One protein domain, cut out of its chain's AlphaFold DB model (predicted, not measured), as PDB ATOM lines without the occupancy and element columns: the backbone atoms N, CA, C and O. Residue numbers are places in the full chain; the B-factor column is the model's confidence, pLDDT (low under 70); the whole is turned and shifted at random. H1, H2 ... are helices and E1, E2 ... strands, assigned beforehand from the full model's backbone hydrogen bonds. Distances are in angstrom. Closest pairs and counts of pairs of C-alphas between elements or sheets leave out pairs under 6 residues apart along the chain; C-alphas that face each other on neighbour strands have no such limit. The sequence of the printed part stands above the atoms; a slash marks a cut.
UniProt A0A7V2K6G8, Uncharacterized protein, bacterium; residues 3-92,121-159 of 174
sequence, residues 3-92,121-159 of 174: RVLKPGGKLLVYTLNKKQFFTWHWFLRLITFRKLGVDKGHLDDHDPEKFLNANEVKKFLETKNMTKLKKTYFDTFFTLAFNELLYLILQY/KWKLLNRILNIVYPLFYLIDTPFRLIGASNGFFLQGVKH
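This is residues 3 to 92 and 121 to 159 of the 174 residues of an uncharacterized protein of bacterium (UniProt A0A7V2K6G8). A small twisted sheet of three strands has a short helix, H2, packed along one face, and from the sheet's end near residues 16, 74 and 151 the helices H1, H3 and H4 reach away from it. H3 and H4 run opposite ways as a narrow pair that meets near residues 78 and 136, H1 goes off in another direction from the start of H3, and a long loop, residues 34 to 53, leads back from H1 to H2. The printed part has 129 residues, with named elements in the order E1, H1, H2, E2, H3, H4, H5, E3; the sheet runs E1, E3, E2, antiparallel throughout, and the class is mixed, helices and strands. The whole is loose, with a radius of gyration of the C-alphas of 18.0 A, and spans 53 by 40 by 25 A.

Find C-alpha 10 at (-1.568, 72.835, -6.728), where E1 begins; it runs over residues 10 to 16. Next come H1, residues 24 to 33, and H2, residues 54 to 62. E2, residues 66 to 74, is 22.1 A long and bends by 53 degrees at residue 69. H3, residues 77 to 92, is 22.8 A long. Find C-alpha 121 at (-16.330, 108.815, 16.637); from there H4, residues 121 to 139, runs 26.5 A. H5 is residues 141 to 146, and E3, residues 151 to 158, is 22.9 A long and ends at C-alpha 158, (3.430, 68.811, -7.640).

Begin at the inner strand, E3. Beside E1, look for N 13 and O 154, 2.9 A apart and within hydrogen-bond range; beside E2, N 153 and O 72 are at 2.8 A. E1, H1 H2, E2 form a split strand-helix-strand unit, two strands running the same way with E3 between them, and its crossover is right-handed. H2 is on the sheet at a height of 8.6 A, over E3 and along the strands, at 7 degrees on the local plane; the closest C-alphas, Ala 54 and Phe 152, are 6.5 A apart. H5 only grazes the sheet, with residues 143 to 145. H3 touches H4 with residues 78 to 82 alone, closest at the C-alphas of Phe 78 and Phe 136, 5.8 A, at a shallow tilt of 17 degrees, opposite ways. Every O i to N i+4 pair is within hydrogen-bond range in H1, H2, H3 and H5, and 13 of 15 in H4.

Residues 93 to 120 are not printed, and C-alphas 92 and 121 are 14.7 A apart across the cut. The link from H1 to H2 is long, 20 residues. Mean pLDDT of the printed part is 78.1, and 36 residues are under 70, among them residues 21 to 48.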
ATOM      1  N   ARG A   3      -1.036  61.887  -4.910       87.25
ATOM      2  CA  ARG A   3      -1.111  60.903  -6.005       87.25
ATOM      3  C   ARG A   3      -2.053  61.337  -7.134       87.25
ATOM      4  O   ARG A   3      -1.688  61.172  -8.289       87.25
ATOM      5  N   VAL A   4      -3.208  61.917  -6.799       90.44
ATOM      6  CA  VAL A   4      -4.258  62.275  -7.773       90.44
ATOM      7  C   VAL A   4      -4.030  63.630  -8.449       90.44
ATOM      8  O   VAL A   4      -4.739  63.979  -9.384       90.44
ATOM      9  N   LEU A   5      -3.035  64.403  -8.005       90.50
ATOM     10  CA  LEU A   5      -2.672  65.654  -8.668       90.50
ATOM     11  C   LEU A   5      -1.923  65.364  -9.969       90.50
ATOM     12  O   LEU A   5      -0.997  64.550  -9.995       90.50
ATOM     13  N   LYS A   6      -2.268  66.082 -11.036       92.06
ATOM     14  CA  LYS A   6      -1.443  66.131 -12.249       92.06
ATOM     15  C   LYS A   6      -0.110  66.855 -11.982       92.06
ATOM     16  O   LYS A   6      -0.047  67.655 -11.041       92.06
ATOM     17  N   PRO A   7       0.950  66.611 -12.774       92.69
ATOM     18  CA  PRO A   7       2.171  67.423 -12.738       92.69
ATOM     19  C   PRO A   7       1.851  68.923 -12.843       92.69
ATOM     20  O   PRO A   7       0.992  69.322 -13.629       92.69
ATOM     21  N   GLY A   8       2.474  69.755 -12.004       92.19
ATOM     22  CA  GLY A   8       2.150  71.185 -11.884       92.19
ATOM     23  C   GLY A   8       0.851  71.500 -11.120       92.19
ATOM     24  O   GLY A   8       0.522  72.669 -10.916       92.19
ATOM     25  N   GLY A   9       0.104  70.485 -10.669       92.81
ATOM     26  CA  GLY A   9      -1.098  70.650  -9.855       92.81
ATOM     27  C   GLY A   9      -0.794  71.277  -8.493       92.81
ATOM     28  O   GLY A   9       0.236  70.990  -7.881       92.81
ATOM     29  N   LYS A  10      -1.700  72.131  -8.009       94.56
ATOM     30  CA  LYS A  10      -1.568  72.835  -6.728       94.56
ATOM     31  C   LYS A  10      -2.306  72.082  -5.622       94.56
ATOM     32  O   LYS A  10      -3.394  71.561  -5.850       94.56
ATOM     33  N   LEU A  11      -1.726  72.058  -4.429       94.75
ATOM     34  CA  LEU A  11      -2.351  71.566  -3.205       94.75
ATOM     35  C   LEU A  11      -2.402  72.701  -2.189       94.75
ATOM     36  O   LEU A  11      -1.400  73.391  -2.006       94.75
ATOM     37  N   LEU A  12      -3.537  72.842  -1.511       94.50
ATOM     38  CA  LEU A  12      -3.688  73.671  -0.323       94.50
ATOM     39  C   LEU A  12      -4.154  72.773   0.819       94.50
ATOM     40  O   LEU A  12      -5.183  72.111   0.707       94.50
ATOM     41  N   VAL A  13      -3.391  72.751   1.903       92.94
ATOM     42  CA  VAL A  13      -3.805  72.159   3.174       92.94
ATOM     43  C   VAL A  13      -4.145  73.304   4.115       92.94
ATOM     44  O   VAL A  13      -3.329  74.207   4.294       92.94
ATOM     45  N   TYR A  14      -5.340  73.260   4.694       92.06
ATOM     46  CA  TYR A  14      -5.824  74.199   5.700       92.06
ATOM     47  C   TYR A  14      -6.357  73.399   6.881       92.06
ATOM     48  O   TYR A  14      -7.240  72.564   6.697       92.06
ATOM     49  N   THR A  15      -5.779  73.604   8.061       89.38
ATOM     50  CA  THR A  15      -6.192  72.888   9.272       89.38
ATOM     51  C   THR A  15      -5.685  73.582  10.540       89.38
ATOM     52  O   THR A  15      -4.876  74.518  10.479       89.38
ATOM     53  N   LEU A  16      -6.163  73.101  11.688       86.00
ATOM     54  CA  LEU A  16      -5.704  73.495  13.012       86.00
ATOM     55  C   LEU A  16      -4.286  72.983  13.271       86.00
ATOM     56  O   LEU A  16      -3.865  71.923  12.802       86.00
ATOM     57  N   ASN A  17      -3.527  73.779  14.012       86.69
ATOM     58  CA  ASN A  17      -2.127  73.525  14.277       86.69
ATOM     59  C   ASN A  17      -1.968  72.868  15.646       86.69
ATOM     60  O   ASN A  17      -2.424  73.391  16.660       86.69
ATOM     61  N   LYS A  18      -1.218  71.768  15.704       86.25
ATOM     62  CA  LYS A  18      -0.867  71.101  16.967       86.25
ATOM     63  C   LYS A  18      -0.171  72.037  17.959       86.25
ATOM     64  O   LYS A  18      -0.293  71.869  19.165       86.25
ATOM     65  N   LYS A  19       0.535  73.059  17.463       80.44
ATOM     66  CA  LYS A  19       1.192  74.096  18.276       80.44
ATOM     67  C   LYS A  19       0.273  75.263  18.679       80.44
ATOM     68  O   LYS A  19       0.769  76.349  18.946       80.44
ATOM     69  N   GLN A  20      -1.040  75.066  18.759       74.31
ATOM     70  CA  GLN A  20      -2.002  76.091  19.204       74.31
ATOM     71  C   GLN A  20      -1.900  76.493  20.692       74.31
ATOM     72  O   GLN A  20      -2.706  77.297  21.170       74.31
ATOM     73  N   PHE A  21      -0.947  75.936  21.446       64.75
ATOM     74  CA  PHE A  21      -0.673  76.343  22.823       64.75
ATOM     75  C   PHE A  21      -0.316  77.837  22.847       64.75
ATOM     76  O   PHE A  21       0.503  78.285  22.045       64.75
ATOM     77  N   PHE A  22      -0.950  78.604  23.739       62.25
ATOM     78  CA  PHE A  22      -0.908  80.076  23.769       62.25
ATOM     79  C   PHE A  22      -1.619  80.780  22.603       62.25
ATOM     80  O   PHE A  22      -1.178  81.830  22.149       62.25
ATOM     81  N   THR A  23      -2.738  80.244  22.119       66.94
ATOM     82  CA  THR A  23      -3.696  81.013  21.306       66.94
ATOM     83  C   THR A  23      -4.742  81.677  22.194       66.94
ATOM     84  O   THR A  23      -4.972  81.249  23.327       66.94
ATOM     85  N   TRP A  24      -5.378  82.741  21.698       65.12
ATOM     86  CA  TRP A  24      -6.435  83.429  22.441       65.12
ATOM     87  C   TRP A  24      -7.580  82.476  22.805       65.12
ATOM     88  O   TRP A  24      -8.062  82.493  23.931       65.12
ATOM     89  N   HIS A  25      -7.909  81.548  21.903       67.25
ATOM     90  CA  HIS A  25      -8.887  80.495  22.151       67.25
ATOM     91  C   HIS A  25      -8.487  79.586  23.329       67.25
ATOM     92  O   HIS A  25      -9.287  79.314  24.224       67.25
ATOM     93  N   TRP A  26      -7.214  79.181  23.393       67.56
ATOM     94  CA  TRP A  26      -6.682  78.405  24.516       67.56
ATOM     95  C   TRP A  26      -6.662  79.199  25.836       67.56
ATOM     96  O   TRP A  26      -6.947  78.650  26.899       67.56
ATOM     97  N   PHE A  27      -6.380  80.501  25.787       68.81
ATOM     98  CA  PHE A  27      -6.418  81.379  26.961       68.81
ATOM     99  C   PHE A  27      -7.832  81.616  27.483       68.81
ATOM    100  O   PHE A  27      -8.060  81.494  28.687       68.81
ATOM    101  N   LEU A  28      -8.793  81.881  26.594       67.44
ATOM    102  CA  LEU A  28     -10.201  81.935  26.965       67.44
ATOM    103  C   LEU A  28     -10.607  80.643  27.653       67.44
ATOM    104  O   LEU A  28     -11.188  80.710  28.727       67.44
ATOM    105  N   ARG A  29     -10.208  79.490  27.111       65.75
ATOM    106  CA  ARG A  29     -10.456  78.184  27.720       65.75
ATOM    107  C   ARG A  29      -9.878  78.069  29.135       65.75
ATOM    108  O   ARG A  29     -10.583  77.651  30.045       65.75
ATOM    109  N   LEU A  30      -8.639  78.492  29.375       66.00
ATOM    110  CA  LEU A  30      -8.082  78.483  30.736       66.00
ATOM    111  C   LEU A  30      -8.908  79.312  31.730       66.00
ATOM    112  O   LEU A  30      -9.068  78.914  32.887       66.00
ATOM    113  N   ILE A  31      -9.416  80.464  31.292       64.88
ATOM    114  CA  ILE A  31     -10.117  81.418  32.158       64.88
ATOM    115  C   ILE A  31     -11.586  81.036  32.345       64.88
ATOM    116  O   ILE A  31     -12.103  81.115  33.461       64.88
ATOM    117  N   THR A  32     -12.268  80.596  31.288       58.91
ATOM    118  CA  THR A  32     -13.690  80.245  31.338       58.91
ATOM    119  C   THR A  32     -13.916  78.878  31.973       58.91
ATOM    120  O   THR A  32     -14.830  78.745  32.783       58.91
ATOM    121  N   PHE A  33     -13.068  77.877  31.731       56.53
ATOM    122  CA  PHE A  33     -13.299  76.515  32.240       56.53
ATOM    123  C   PHE A  33     -12.993  76.359  33.734       56.53
ATOM    124  O   PHE A  33     -13.479  75.424  34.362       56.53
ATOM    125  N   ARG A  34     -12.235  77.282  34.340       51.25
ATOM    126  CA  ARG A  34     -11.995  77.279  35.792       51.25
ATOM    127  C   ARG A  34     -13.047  78.020  36.617       51.25
ATOM    128  O   ARG A  34     -13.014  77.880  37.836       51.25
ATOM    129  N   LYS A  35     -13.967  78.788  36.012       43.94
ATOM    130  CA  LYS A  35     -15.014  79.499  36.776       43.94
ATOM    131  C   LYS A  35     -16.415  79.578  36.143       43.94
ATOM    132  O   LYS A  35     -17.349  79.749  36.917       43.94
ATOM    133  N   LEU A  36     -16.616  79.475  34.820       46.06
ATOM    134  CA  LEU A  36     -17.909  79.844  34.193       46.06
ATOM    135  C   LEU A  36     -18.344  79.098  32.899       46.06
ATOM    136  O   LEU A  36     -19.410  79.417  32.378       46.06
ATOM    137  N   GLY A  37     -17.598  78.134  32.347       39.22
ATOM    138  CA  GLY A  37     -17.901  77.543  31.029       39.22
ATOM    139  C   GLY A  37     -18.237  76.051  31.049       39.22
ATOM    140  O   GLY A  37     -17.351  75.221  31.227       39.22
ATOM    141  N   VAL A  38     -19.503  75.709  30.804       39.34
ATOM    142  CA  VAL A  38     -19.940  74.355  30.432       39.34
ATOM    143  C   VAL A  38     -19.598  74.138  28.957       39.34
ATOM    144  O   VAL A  38     -20.327  74.607  28.091       39.34
ATOM    145  N   ASP A  39     -18.521  73.415  28.659       46.50
ATOM    146  CA  ASP A  39     -18.326  72.804  27.339       46.50
ATOM    147  C   ASP A  39     -18.652  71.314  27.451       46.50
ATOM    148  O   ASP A  39     -17.804  70.472  27.745       46.50
ATOM    149  N   LYS A  40     -19.943  71.003  27.325       44.72
ATOM    150  CA  LYS A  40     -20.450  69.624  27.280       44.72
ATOM    151  C   LYS A  40     -20.494  69.067  25.847       44.72
ATOM    152  O   LYS A  40     -21.002  67.967  25.670       44.72
ATOM    153  N   GLY A  41     -20.009  69.807  24.839       45.56
ATOM    154  CA  GLY A  41     -20.245  69.492  23.423       45.56
ATOM    155  C   GLY A  41     -19.004  69.246  22.561       45.56
ATOM    156  O   GLY A  41     -19.104  68.471  21.617       45.56
ATOM    157  N   HIS A  42     -17.847  69.841  22.873       50.81
ATOM    158  CA  HIS A  42     -16.697  69.878  21.950       50.81
ATOM    159  C   HIS A  42     -15.420  69.210  22.491       50.81
ATOM    160  O   HIS A  42     -14.303  69.673  22.252       50.81
ATOM    161  N   LEU A  43     -15.560  68.093  23.215       49.84
ATOM    162  CA  LEU A  43     -14.412  67.343  23.754       49.84
ATOM    163  C   LEU A  43     -13.444  66.847  22.661       49.84
ATOM    164  O   LEU A  43     -12.242  66.807  22.906       49.84
ATOM    165  N   ASP A  44     -13.944  66.546  21.459       51.94
ATOM    166  CA  ASP A  44     -13.133  66.011  20.357       51.94
ATOM    167  C   ASP A  44     -12.586  67.067  19.384       51.94
ATOM    168  O   ASP A  44     -11.554  66.828  18.753       51.94
ATOM    169  N   ASP A  45     -13.229  68.233  19.273       55.66
ATOM    170  CA  ASP A  45     -12.869  69.266  18.284       55.66
ATOM    171  C   ASP A  45     -11.581  70.019  18.644       55.66
ATOM    172  O   ASP A  45     -11.030  70.760  17.829       55.66
ATOM    173  N   HIS A  46     -11.075  69.810  19.860       59.84
ATOM    174  CA  HIS A  46      -9.892  70.483  20.390       59.84
ATOM    175  C   HIS A  46      -8.853  69.528  20.972       59.84
ATOM    176  O   HIS A  46      -8.014  69.971  21.761       59.84
ATOM    177  N   ASP A  47      -8.900  68.248  20.600       69.25
ATOM    178  CA  ASP A  47      -7.883  67.271  20.975       69.25
ATOM    179  C   ASP A  47      -6.554  67.574  20.244       69.25
ATOM    180  O   ASP A  47      -6.455  67.371  19.026       69.25
ATOM    181  N   PRO A  48      -5.507  68.049  20.952       67.56
ATOM    182  CA  PRO A  48      -4.228  68.385  20.334       67.56
ATOM    183  C   PRO A  48      -3.537  67.180  19.683       67.56
ATOM    184  O   PRO A  48      -2.652  67.366  18.843       67.56
ATOM    185  N   GLU A  49      -3.901  65.953  20.059       74.44
ATOM    186  CA  GLU A  49      -3.330  64.736  19.487       74.44
ATOM    187  C   GLU A  49      -3.809  64.491  18.055       74.44
ATOM    188  O   GLU A  49      -3.041  63.985  17.233       74.44
ATOM    189  N   LYS A  50      -5.024  64.941  17.721       79.06
ATOM    190  CA  LYS A  50      -5.610  64.833  16.376       79.06
ATOM    191  C   LYS A  50      -5.123  65.928  15.424       79.06
ATOM    192  O   LYS A  50      -5.369  65.863  14.219       79.06
ATOM    193  N   PHE A  51      -4.444  66.952  15.939       86.38
ATOM    194  CA  PHE A  51      -4.044  68.117  15.155       86.38
ATOM    195  C   PHE A  51      -2.723  67.896  14.426       86.38
ATOM    196  O   PHE A  51      -1.816  67.207  14.897       86.38
ATOM    197  N   LEU A  52      -2.585  68.538  13.265       88.94
ATOM    198  CA  LEU A  52      -1.386  68.414  12.447       88.94
ATOM    199  C   LEU A  52      -0.354  69.483  12.808       88.94
ATOM    200  O   LEU A  52      -0.675  70.640  13.080       88.94
ATOM    201  N   ASN A  53       0.921  69.112  12.754       90.50
ATOM    202  CA  ASN A  53       2.025  70.054  12.858       90.50
ATOM    203  C   ASN A  53       2.456  70.504  11.459       90.50
ATOM    204  O   ASN A  53       2.870  69.698  10.626       90.50
ATOM    205  N   ALA A  54       2.425  71.811  11.213       91.31
ATOM    206  CA  ALA A  54       2.740  72.383   9.908       91.31
ATOM    207  C   ALA A  54       4.126  71.983   9.361       91.31
ATOM    208  O   ALA A  54       4.294  71.821   8.151       91.31
ATOM    209  N   ASN A  55       5.128  71.818  10.232       91.62
ATOM    210  CA  ASN A  55       6.473  71.404   9.822       91.62
ATOM    211  C   ASN A  55       6.526  69.928   9.422       91.62
ATOM    212  O   ASN A  55       7.222  69.585   8.469       91.62
ATOM    213  N   GLU A  56       5.798  69.071  10.132       93.19
ATOM    214  CA  GLU A  56       5.711  67.642   9.821       93.19
ATOM    215  C   GLU A  56       4.980  67.434   8.496       93.19
ATOM    216  O   GLU A  56       5.487  66.736   7.620       93.19
ATOM    217  N   VAL A  57       3.858  68.135   8.286       93.56
ATOM    218  CA  VAL A  57       3.131  68.099   7.009       93.56
ATOM    219  C   VAL A  57       4.008  68.614   5.869       93.56
ATOM    220  O   VAL A  57       4.026  68.009   4.798       93.56
ATOM    221  N   LYS A  58       4.783  69.689   6.079       94.44
ATOM    222  CA  LYS A  58       5.725  70.190   5.066       94.44
ATOM    223  C   LYS A  58       6.749  69.130   4.676       94.44
ATOM    224  O   LYS A  58       6.841  68.820   3.492       94.44
ATOM    225  N   LYS A  59       7.455  68.548   5.651       95.06
ATOM    226  CA  LYS A  59       8.433  67.477   5.403       95.06
ATOM    227  C   LYS A  59       7.788  66.296   4.683       95.06
ATOM    228  O   LYS A  59       8.331  65.798   3.703       95.06
ATOM    229  N   PHE A  60       6.591  65.889   5.103       94.25
ATOM    230  CA  PHE A  60       5.853  64.821   4.438       94.25
ATOM    231  C   PHE A  60       5.558  65.154   2.968       94.25
ATOM    232  O   PHE A  60       5.807  64.327   2.096       94.25
ATOM    233  N   LEU A  61       5.083  66.363   2.655       93.56
ATOM    234  CA  LEU A  61       4.831  66.771   1.270       93.56
ATOM    235  C   LEU A  61       6.118  66.850   0.431       93.56
ATOM    236  O   LEU A  61       6.079  66.469  -0.739       93.56
ATOM    237  N   GLU A  62       7.246  67.271   1.014       93.75
ATOM    238  CA  GLU A  62       8.566  67.246   0.357       93.75
ATOM    239  C   GLU A  62       8.918  65.818  -0.093       93.75
ATOM    240  O   GLU A  62       9.240  65.610  -1.261       93.75
ATOM    241  N   THR A  63       8.711  64.805   0.764       94.06
ATOM    242  CA  THR A  63       8.930  63.386   0.393       94.06
ATOM    243  C   THR A  63       7.985  62.861  -0.694       94.06
ATOM    244  O   THR A  63       8.190  61.772  -1.228       94.06
ATOM    245  N   LYS A  64       6.920  63.602  -1.027       92.38
ATOM    246  CA  LYS A  64       5.921  63.227  -2.040       92.38
ATOM    247  C   LYS A  64       6.062  64.032  -3.332       92.38
ATOM    248  O   LYS A  64       5.085  64.172  -4.066       92.38
ATOM    249  N   ASN A  65       7.261  64.535  -3.631       92.12
ATOM    250  CA  ASN A  65       7.562  65.319  -4.834       92.12
ATOM    251  C   ASN A  65       6.718  66.601  -4.946       92.12
ATOM    252  O   ASN A  65       6.366  67.036  -6.045       92.12
ATOM    253  N   MET A  66       6.363  67.214  -3.815       93.62
ATOM    254  CA  MET A  66       5.806  68.563  -3.808       93.62
ATOM    255  C   MET A  66       6.939  69.580  -3.687       93.62
ATOM    256  O   MET A  66       7.851  69.439  -2.880       93.62
ATOM    257  N   THR A  67       6.850  70.640  -4.475       92.81
ATOM    258  CA  THR A  67       7.821  71.736  -4.549       92.81
ATOM    259  C   THR A  67       7.121  73.070  -4.294       92.81
ATOM    260  O   THR A  67       5.890  73.134  -4.223       92.81
ATOM    261  N   LYS A  68       7.894  74.153  -4.128       92.38
ATOM    262  CA  LYS A  68       7.372  75.507  -3.840       92.38
ATOM    263  C   LYS A  68       6.461  75.546  -2.601       92.38
ATOM    264  O   LYS A  68       5.432  76.220  -2.592       92.38
ATOM    265  N   LEU A  69       6.835  74.794  -1.564       93.56
ATOM    266  CA  LEU A  69       6.047  74.669  -0.343       93.56
ATOM    267  C   LEU A  69       6.122  75.949   0.492       93.56
ATOM    268  O   LEU A  69       7.156  76.248   1.093       93.56
ATOM    269  N   LYS A  70       5.012  76.686   0.560       94.19
ATOM    270  CA  LYS A  70       4.880  77.894   1.380       94.19
ATOM    271  C   LYS A  70       3.937  77.618   2.539       94.19
ATOM    272  O   LYS A  70       2.785  77.233   2.346       94.19
ATOM    273  N   LYS A  71       4.452  77.840   3.744       93.06
ATOM    274  CA  LYS A  71       3.715  77.740   5.000       93.06
ATOM    275  C   LYS A  71       3.272  79.132   5.434       93.06
ATOM    276  O   LYS A  71       4.038  80.088   5.322       93.06
ATOM    277  N   THR A  72       2.055  79.261   5.935       90.19
ATOM    278  CA  THR A  72       1.534  80.518   6.475       90.19
ATOM    279  C   THR A  72       0.698  80.211   7.704       90.19
ATOM    280  O   THR A  72      -0.185  79.367   7.650       90.19
ATOM    281  N   TYR A  73       1.001  80.870   8.817       88.19
ATOM    282  CA  TYR A  73       0.257  80.722  10.063       88.19
ATOM    283  C   TYR A  73      -0.790  81.823  10.178       88.19
ATOM    284  O   TYR A  73      -0.534  82.959   9.769       88.19
ATOM    285  N   PHE A  74      -1.945  81.487  10.737       81.94
ATOM    286  CA  PHE A  74      -3.044  82.420  10.962       81.94
ATOM    287  C   PHE A  74      -3.600  82.248  12.380       81.94
ATOM    288  O   PHE A  74      -3.293  81.265  13.055       81.94
ATOM    289  N   ASP A  75      -4.378  83.233  12.834       73.12
ATOM    290  CA  ASP A  75      -4.985  83.255  14.170       73.12
ATOM    291  C   ASP A  75      -3.961  83.029  15.292       73.12
ATOM    292  O   ASP A  75      -4.059  82.129  16.129       73.12
ATOM    293  N   THR A  76      -2.921  83.859  15.282       73.81
ATOM    294  CA  THR A  76      -2.013  84.025  16.419       73.81
ATOM    295  C   THR A  76      -2.696  84.790  17.552       73.81
ATOM    296  O   THR A  76      -3.731  85.423  17.338       73.81
ATOM    297  N   PHE A  77      -2.152  84.683  18.768       72.94
ATOM    298  CA  PHE A  77      -2.808  85.122  20.003       72.94
ATOM    299  C   PHE A  77      -3.427  86.520  19.904       72.94
ATOM    300  O   PHE A  77      -4.630  86.676  20.097       72.94
ATOM    301  N   PHE A  78      -2.630  87.529  19.565       69.00
ATOM    302  CA  PHE A  78      -3.083  88.914  19.603       69.00
ATOM    303  C   PHE A  78      -3.984  89.273  18.419       69.00
ATOM    304  O   PHE A  78      -4.939  90.028  18.579       69.00
ATOM    305  N   THR A  79      -3.733  88.692  17.246       69.75
ATOM    306  CA  THR A  79      -4.579  88.857  16.057       69.75
ATOM    307  C   THR A  79      -5.977  88.290  16.315       69.75
ATOM    308  O   THR A  79      -6.972  88.933  15.982       69.75
ATOM    309  N   LEU A  80      -6.072  87.125  16.963       72.12
ATOM    310  CA  LEU A  80      -7.353  86.509  17.307       72.12
ATOM    311  C   LEU A  80      -8.073  87.280  18.428       72.12
ATOM    312  O   LEU A  80      -9.259  87.576  18.294       72.12
ATOM    313  N   ALA A  81      -7.347  87.699  19.469       69.88
ATOM    314  CA  ALA A  81      -7.887  88.540  20.541       69.88
ATOM    315  C   ALA A  81      -8.460  89.865  20.010       69.88
ATOM    316  O   ALA A  81      -9.534  90.308  20.417       69.88
ATOM    317  N   PHE A  82      -7.763  90.495  19.060       73.25
ATOM    318  CA  PHE A  82      -8.216  91.724  18.419       73.25
ATOM    319  C   PHE A  82      -9.475  91.514  17.570       73.25
ATOM    320  O   PHE A  82     -10.391  92.333  17.633       73.25
ATOM    321  N   ASN A  83      -9.552  90.417  16.808       71.00
ATOM    322  CA  ASN A  83     -10.744  90.081  16.026       71.00
ATOM    323  C   ASN A  83     -11.976  89.890  16.921       71.00
ATOM    324  O   ASN A  83     -13.053  90.395  16.602       71.00
ATOM    325  N   GLU A  84     -11.821  89.215  18.059       70.12
ATOM    326  CA  GLU A  84     -12.910  89.060  19.024       70.12
ATOM    327  C   GLU A  84     -13.294  90.381  19.696       70.12
ATOM    328  O   GLU A  84     -14.482  90.681  19.823       70.12
ATOM    329  N   LEU A  85     -12.322  91.222  20.060       75.56
ATOM    330  CA  LEU A  85     -12.597  92.565  20.570       75.56
ATOM    331  C   LEU A  85     -13.384  93.399  19.548       75.56
ATOM    332  O   LEU A  85     -14.370  94.047  19.904       75.56
ATOM    333  N   LEU A  86     -12.990  93.356  18.272       73.81
ATOM    334  CA  LEU A  86     -13.702  94.020  17.184       73.81
ATOM    335  C   LEU A  86     -15.137  93.489  17.070       73.81
ATOM    336  O   LEU A  86     -16.076  94.280  16.970       73.81
ATOM    337  N   TYR A  87     -15.316  92.167  17.122       69.94
ATOM    338  CA  TYR A  87     -16.631  91.533  17.090       69.94
ATOM    339  C   TYR A  87     -17.515  92.002  18.250       69.94
ATOM    340  O   TYR A  87     -18.649  92.418  18.013       69.94
ATOM    341  N   LEU A  88     -16.995  92.031  19.482       69.31
ATOM    342  CA  LEU A  88     -17.720  92.534  20.650       69.31
ATOM    343  C   LEU A  88     -18.135  93.996  20.458       69.31
ATOM    344  O   LEU A  88     -19.311  94.321  20.611       69.31
ATOM    345  N   ILE A  89     -17.211  94.871  20.044       70.75
ATOM    346  CA  ILE A  89     -17.502  96.289  19.769       70.75
ATOM    347  C   ILE A  89     -18.620  96.429  18.718       70.75
ATOM    348  O   ILE A  89     -19.534  97.245  18.877       70.75
ATOM    349  N   LEU A  90     -18.590  95.619  17.656       70.12
ATOM    350  CA  LEU A  90     -19.619  95.604  16.613       70.12
ATOM    351  C   LEU A  90     -20.955  95.017  17.096       70.12
ATOM    352  O   LEU A  90     -22.009  95.481  16.662       70.12
ATOM    353  N   GLN A  91     -20.946  94.041  18.001       67.19
ATOM    354  CA  GLN A  91     -22.158  93.459  18.578       67.19
ATOM    355  C   GLN A  91     -22.853  94.446  19.527       67.19
ATOM    356  O   GLN A  91     -24.071  94.621  19.455       67.19
ATOM    357  N   TYR A  92     -22.090  95.176  20.348       62.78
ATOM    358  CA  TYR A  92     -22.619  96.273  21.165       62.78
ATOM    359  C   TYR A  92     -23.221  97.401  20.309       62.78
ATOM    360  O   TYR A  92     -24.207  98.012  20.718       62.78
ATOM    361  N   LYS A 121     -16.853 109.778  15.648       70.69
ATOM    362  CA  LYS A 121     -16.330 108.815  16.637       70.69
ATOM    363  C   LYS A 121     -15.861 107.494  15.998       70.69
ATOM    364  O   LYS A 121     -14.872 106.920  16.436       70.69
ATOM    365  N   TRP A 122     -16.507 107.048  14.920       67.75
ATOM    366  CA  TRP A 122     -16.137 105.844  14.166       67.75
ATOM    367  C   TRP A 122     -15.005 106.082  13.175       67.75
ATOM    368  O   TRP A 122     -14.192 105.188  12.967       67.75
ATOM    369  N   LYS A 123     -14.898 107.285  12.597       72.81
ATOM    370  CA  LYS A 123     -13.706 107.665  11.821       72.81
ATOM    371  C   LYS A 123     -12.458 107.661  12.706       72.81
ATOM    372  O   LYS A 123     -11.417 107.170  12.277       72.81
ATOM    373  N   LEU A 124     -12.575 108.159  13.939       78.38
ATOM    374  CA  LEU A 124     -11.495 108.123  14.924       78.38
ATOM    375  C   LEU A 124     -11.174 106.688  15.360       78.38
ATOM    376  O   LEU A 124     -10.011 106.301  15.329       78.38
ATOM    377  N   LEU A 125     -12.189 105.877  15.676       78.12
ATOM    378  CA  LEU A 125     -11.991 104.467  16.009       78.12
ATOM    379  C   LEU A 125     -11.317 103.699  14.864       78.12
ATOM    380  O   LEU A 125     -10.339 103.009  15.111       78.12
ATOM    381  N   ASN A 126     -11.762 103.862  13.615       75.31
ATOM    382  CA  ASN A 126     -11.118 103.222  12.463       75.31
ATOM    383  C   ASN A 126      -9.654 103.640  12.313       75.31
ATOM    384  O   ASN A 126      -8.817 102.806  11.987       75.31
ATOM    385  N   ARG A 127      -9.321 104.911  12.568       79.69
ATOM    386  CA  ARG A 127      -7.921 105.358  12.577       79.69
ATOM    387  C   ARG A 127      -7.116 104.662  13.670       79.69
ATOM    388  O   ARG A 127      -6.028 104.182  13.383       79.69
ATOM    389  N   ILE A 128      -7.661 104.567  14.881       80.94
ATOM    390  CA  ILE A 128      -7.018 103.856  15.991       80.94
ATOM    391  C   ILE A 128      -6.825 102.378  15.629       80.94
ATOM    392  O   ILE A 128      -5.714 101.877  15.727       80.94
ATOM    393  N   LEU A 129      -7.861 101.695  15.134       76.88
ATOM    394  CA  LEU A 129      -7.792 100.285  14.737       76.88
ATOM    395  C   LEU A 129      -6.760 100.050  13.624       76.88
ATOM    396  O   LEU A 129      -5.998  99.092  13.703       76.88
ATOM    397  N   ASN A 130      -6.672 100.947  12.638       79.12
ATOM    398  CA  ASN A 130      -5.680 100.863  11.561       79.12
ATOM    399  C   ASN A 130      -4.234 101.030  12.054       79.12
ATOM    400  O   ASN A 130      -3.319 100.521  11.413       79.12
ATOM    401  N   ILE A 131      -4.018 101.728  13.172       81.38
ATOM    402  CA  ILE A 131      -2.698 101.885  13.805       81.38
ATOM    403  C   ILE A 131      -2.402 100.709  14.740       81.38
ATOM    404  O   ILE A 131      -1.281 100.213  14.807       81.38
ATOM    405  N   VAL A 132      -3.415 100.239  15.460       79.00
ATOM    406  CA  VAL A 132      -3.288  99.186  16.469       79.00
ATOM    407  C   VAL A 132      -3.141  97.801  15.828       79.00
ATOM    408  O   VAL A 132      -2.397  96.966  16.336       79.00
ATOM    409  N   TYR A 133      -3.774  97.556  14.680       76.88
ATOM    410  CA  TYR A 133      -3.655  96.292  13.951       76.88
ATOM    411  C   TYR A 133      -2.207  95.918  13.565       76.88
ATOM    412  O   TYR A 133      -1.782  94.815  13.915       76.88
ATOM    413  N   PRO A 134      -1.404  96.778  12.899       81.56
ATOM    414  CA  PRO A 134      -0.015  96.441  12.586       81.56
ATOM    415  C   PRO A 134       0.835  96.266  13.849       81.56
ATOM    416  O   PRO A 134       1.742  95.438  13.852       81.56
ATOM    417  N   LEU A 135       0.518  96.971  14.940       82.62
ATOM    418  CA  LEU A 135       1.193  96.779  16.222       82.62
ATOM    419  C   LEU A 135       0.931  95.374  16.785       82.62
ATOM    420  O   LEU A 135       1.878  94.666  17.116       82.62
ATOM    421  N   PHE A 136      -0.326  94.925  16.822       80.31
ATOM    422  CA  PHE A 136      -0.650  93.551  17.222       80.31
ATOM    423  C   PHE A 136      -0.043  92.520  16.277       80.31
ATOM    424  O   PHE A 136       0.449  91.487  16.729       80.31
ATOM    425  N   TYR A 137      -0.006  92.816  14.977       78.44
ATOM    426  CA  TYR A 137       0.648  91.952  14.007       78.44
ATOM    427  C   TYR A 137       2.139  91.769  14.331       78.44
ATOM    428  O   TYR A 137       2.629  90.636  14.304       78.44
ATOM    429  N   LEU A 138       2.834  92.865  14.659       83.56
ATOM    430  CA  LEU A 138       4.245  92.874  15.046       83.56
ATOM    431  C   LEU A 138       4.479  92.099  16.343       83.56
ATOM    432  O   LEU A 138       5.360  91.240  16.368       83.56
ATOM    433  N   ILE A 139       3.657  92.332  17.369       83.81
ATOM    434  CA  ILE A 139       3.723  91.615  18.654       83.81
ATOM    435  C   ILE A 139       3.500  90.104  18.459       83.81
ATOM    436  O   ILE A 139       4.123  89.296  19.142       83.81
ATOM    437  N   ASP A 140       2.681  89.704  17.485       82.38
ATOM    438  CA  ASP A 140       2.453  88.298  17.130       82.38
ATOM    439  C   ASP A 140       3.596  87.655  16.321       82.38
ATOM    440  O   ASP A 140       3.604  86.440  16.110       82.38
ATOM    441  N   THR A 141       4.565  88.430  15.825       82.19
ATOM    442  CA  THR A 141       5.645  87.911  14.966       82.19
ATOM    443  C   THR A 141       6.445  86.783  15.626       82.19
ATOM    444  O   THR A 141       6.612  85.748  14.976       82.19
ATOM    445  N   PRO A 142       6.882  86.884  16.898       82.88
ATOM    446  CA  PRO A 142       7.587  85.795  17.574       82.88
ATOM    447  C   PRO A 142       6.768  84.499  17.613       82.88
ATOM    448  O   PRO A 142       7.301  83.428  17.324       82.88
ATOM    449  N   PHE A 143       5.459  84.596  17.869       80.81
ATOM    450  CA  PHE A 143       4.542  83.453  17.890       80.81
ATOM    451  C   PHE A 143       4.431  82.794  16.508       80.81
ATOM    452  O   PHE A 143       4.553  81.573  16.386       80.81
ATOM    453  N   ARG A 144       4.327  83.587  15.433       81.75
ATOM    454  CA  ARG A 144       4.356  83.066  14.053       81.75
ATOM    455  C   ARG A 144       5.672  82.368  13.720       81.75
ATOM    456  O   ARG A 144       5.651  81.337  13.046       81.75
ATOM    457  N   LEU A 145       6.803  82.907  14.176       83.81
ATOM    458  CA  LEU A 145       8.128  82.343  13.906       83.81
ATOM    459  C   LEU A 145       8.293  80.960  14.548       83.81
ATOM    460  O   LEU A 145       8.722  80.020  13.878       83.81
ATOM    461  N   ILE A 146       7.863  80.796  15.803       84.00
ATOM    462  CA  ILE A 146       7.897  79.495  16.496       84.00
ATOM    463  C   ILE A 146       6.763  78.547  16.055       84.00
ATOM    464  O   ILE A 146       6.780  77.347  16.360       84.00
ATOM    465  N   GLY A 147       5.802  79.065  15.284       80.56
ATOM    466  CA  GLY A 147       4.626  78.352  14.797       80.56
ATOM    467  C   GLY A 147       3.513  78.204  15.829       80.56
ATOM    468  O   GLY A 147       2.656  77.344  15.642       80.56
ATOM    469  N   ALA A 148       3.523  79.009  16.891       82.19
ATOM    470  CA  ALA A 148       2.442  79.104  17.863       82.19
ATOM    471  C   ALA A 148       1.284  79.895  17.242       82.19
ATOM    472  O   ALA A 148       1.345  81.112  17.084       82.19
ATOM    473  N   SER A 149       0.268  79.177  16.783       84.19
ATOM    474  CA  SER A 149      -0.870  79.710  16.022       84.19
ATOM    475  C   SER A 149      -2.026  78.729  16.100       84.19
ATOM    476  O   SER A 149      -1.784  77.539  16.296       84.19
ATOM    477  N   ASN A 150      -3.260  79.202  15.927       83.31
ATOM    478  CA  ASN A 150      -4.430  78.326  15.966       83.31
ATOM    479  C   ASN A 150      -4.453  77.369  14.768       83.31
ATOM    480  O   ASN A 150      -4.779  76.193  14.900       83.31
ATOM    481  N   GLY A 151      -4.026  77.846  13.598       87.12
ATOM    482  CA  GLY A 151      -3.991  77.042  12.386       87.12
ATOM    483  C   GLY A 151      -2.912  77.460  11.395       87.12
ATOM    484  O   GLY A 151      -2.176  78.436  11.579       87.12
ATOM    485  N   PHE A 152      -2.791  76.674  10.328       91.62
ATOM    486  CA  PHE A 152      -1.854  76.949   9.247       91.62
ATOM    487  C   PHE A 152      -2.421  76.623   7.864       91.62
ATOM    488  O   PHE A 152      -3.235  75.717   7.681       91.62
ATOM    489  N   PHE A 153      -1.923  77.359   6.878       93.81
ATOM    490  CA  PHE A 153      -1.998  77.030   5.467       93.81
ATOM    491  C   PHE A 153      -0.662  76.461   5.011       93.81
ATOM    492  O   PHE A 153       0.409  76.994   5.331       93.81
ATOM    493  N   LEU A 154      -0.721  75.411   4.205       94.19
ATOM    494  CA  LEU A 154       0.430  74.897   3.486       94.19
ATOM    495  C   LEU A 154       0.054  74.700   2.024       94.19
ATOM    496  O   LEU A 154      -0.752  73.834   1.683       94.19
ATOM    497  N   GLN A 155       0.649  75.520   1.167       94.75
ATOM    498  CA  GLN A 155       0.470  75.434  -0.276       94.75
ATOM    499  C   GLN A 155       1.698  74.801  -0.923       94.75
ATOM    500  O   GLN A 155       2.824  75.083  -0.512       94.75
ATOM    501  N   GLY A 156       1.496  73.990  -1.954       94.06
ATOM    502  CA  GLY A 156       2.577  73.382  -2.726       94.06
ATOM    503  C   GLY A 156       2.160  73.059  -4.152       94.06
ATOM    504  O   GLY A 156       0.974  73.031  -4.479       94.06
ATOM    505  N   VAL A 157       3.148  72.784  -4.997       94.50
ATOM    506  CA  VAL A 157       2.961  72.403  -6.400       94.50
ATOM    507  C   VAL A 157       3.597  71.041  -6.639       94.50
ATOM    508  O   VAL A 157       4.754  70.831  -6.278       94.50
ATOM    509  N   LYS A 158       2.870  70.111  -7.260       93.19
ATOM    510  CA  LYS A 158       3.430  68.811  -7.640       93.19
ATOM    511  C   LYS A 158       4.522  69.014  -8.684       93.19
ATOM    512  O   LYS A 158       4.277  69.653  -9.708       93.19
ATOM    513  N   HIS A 159       5.707  68.477  -8.411       90.94
ATOM    514  CA  HIS A 159       6.855  68.556  -9.303       90.94
ATOM    515  C   HIS A 159       6.489  68.055 -10.707       90.94
ATOM    516  O   HIS A 159       5.777  67.057 -10.857       90.94
TER     517      HIS A 159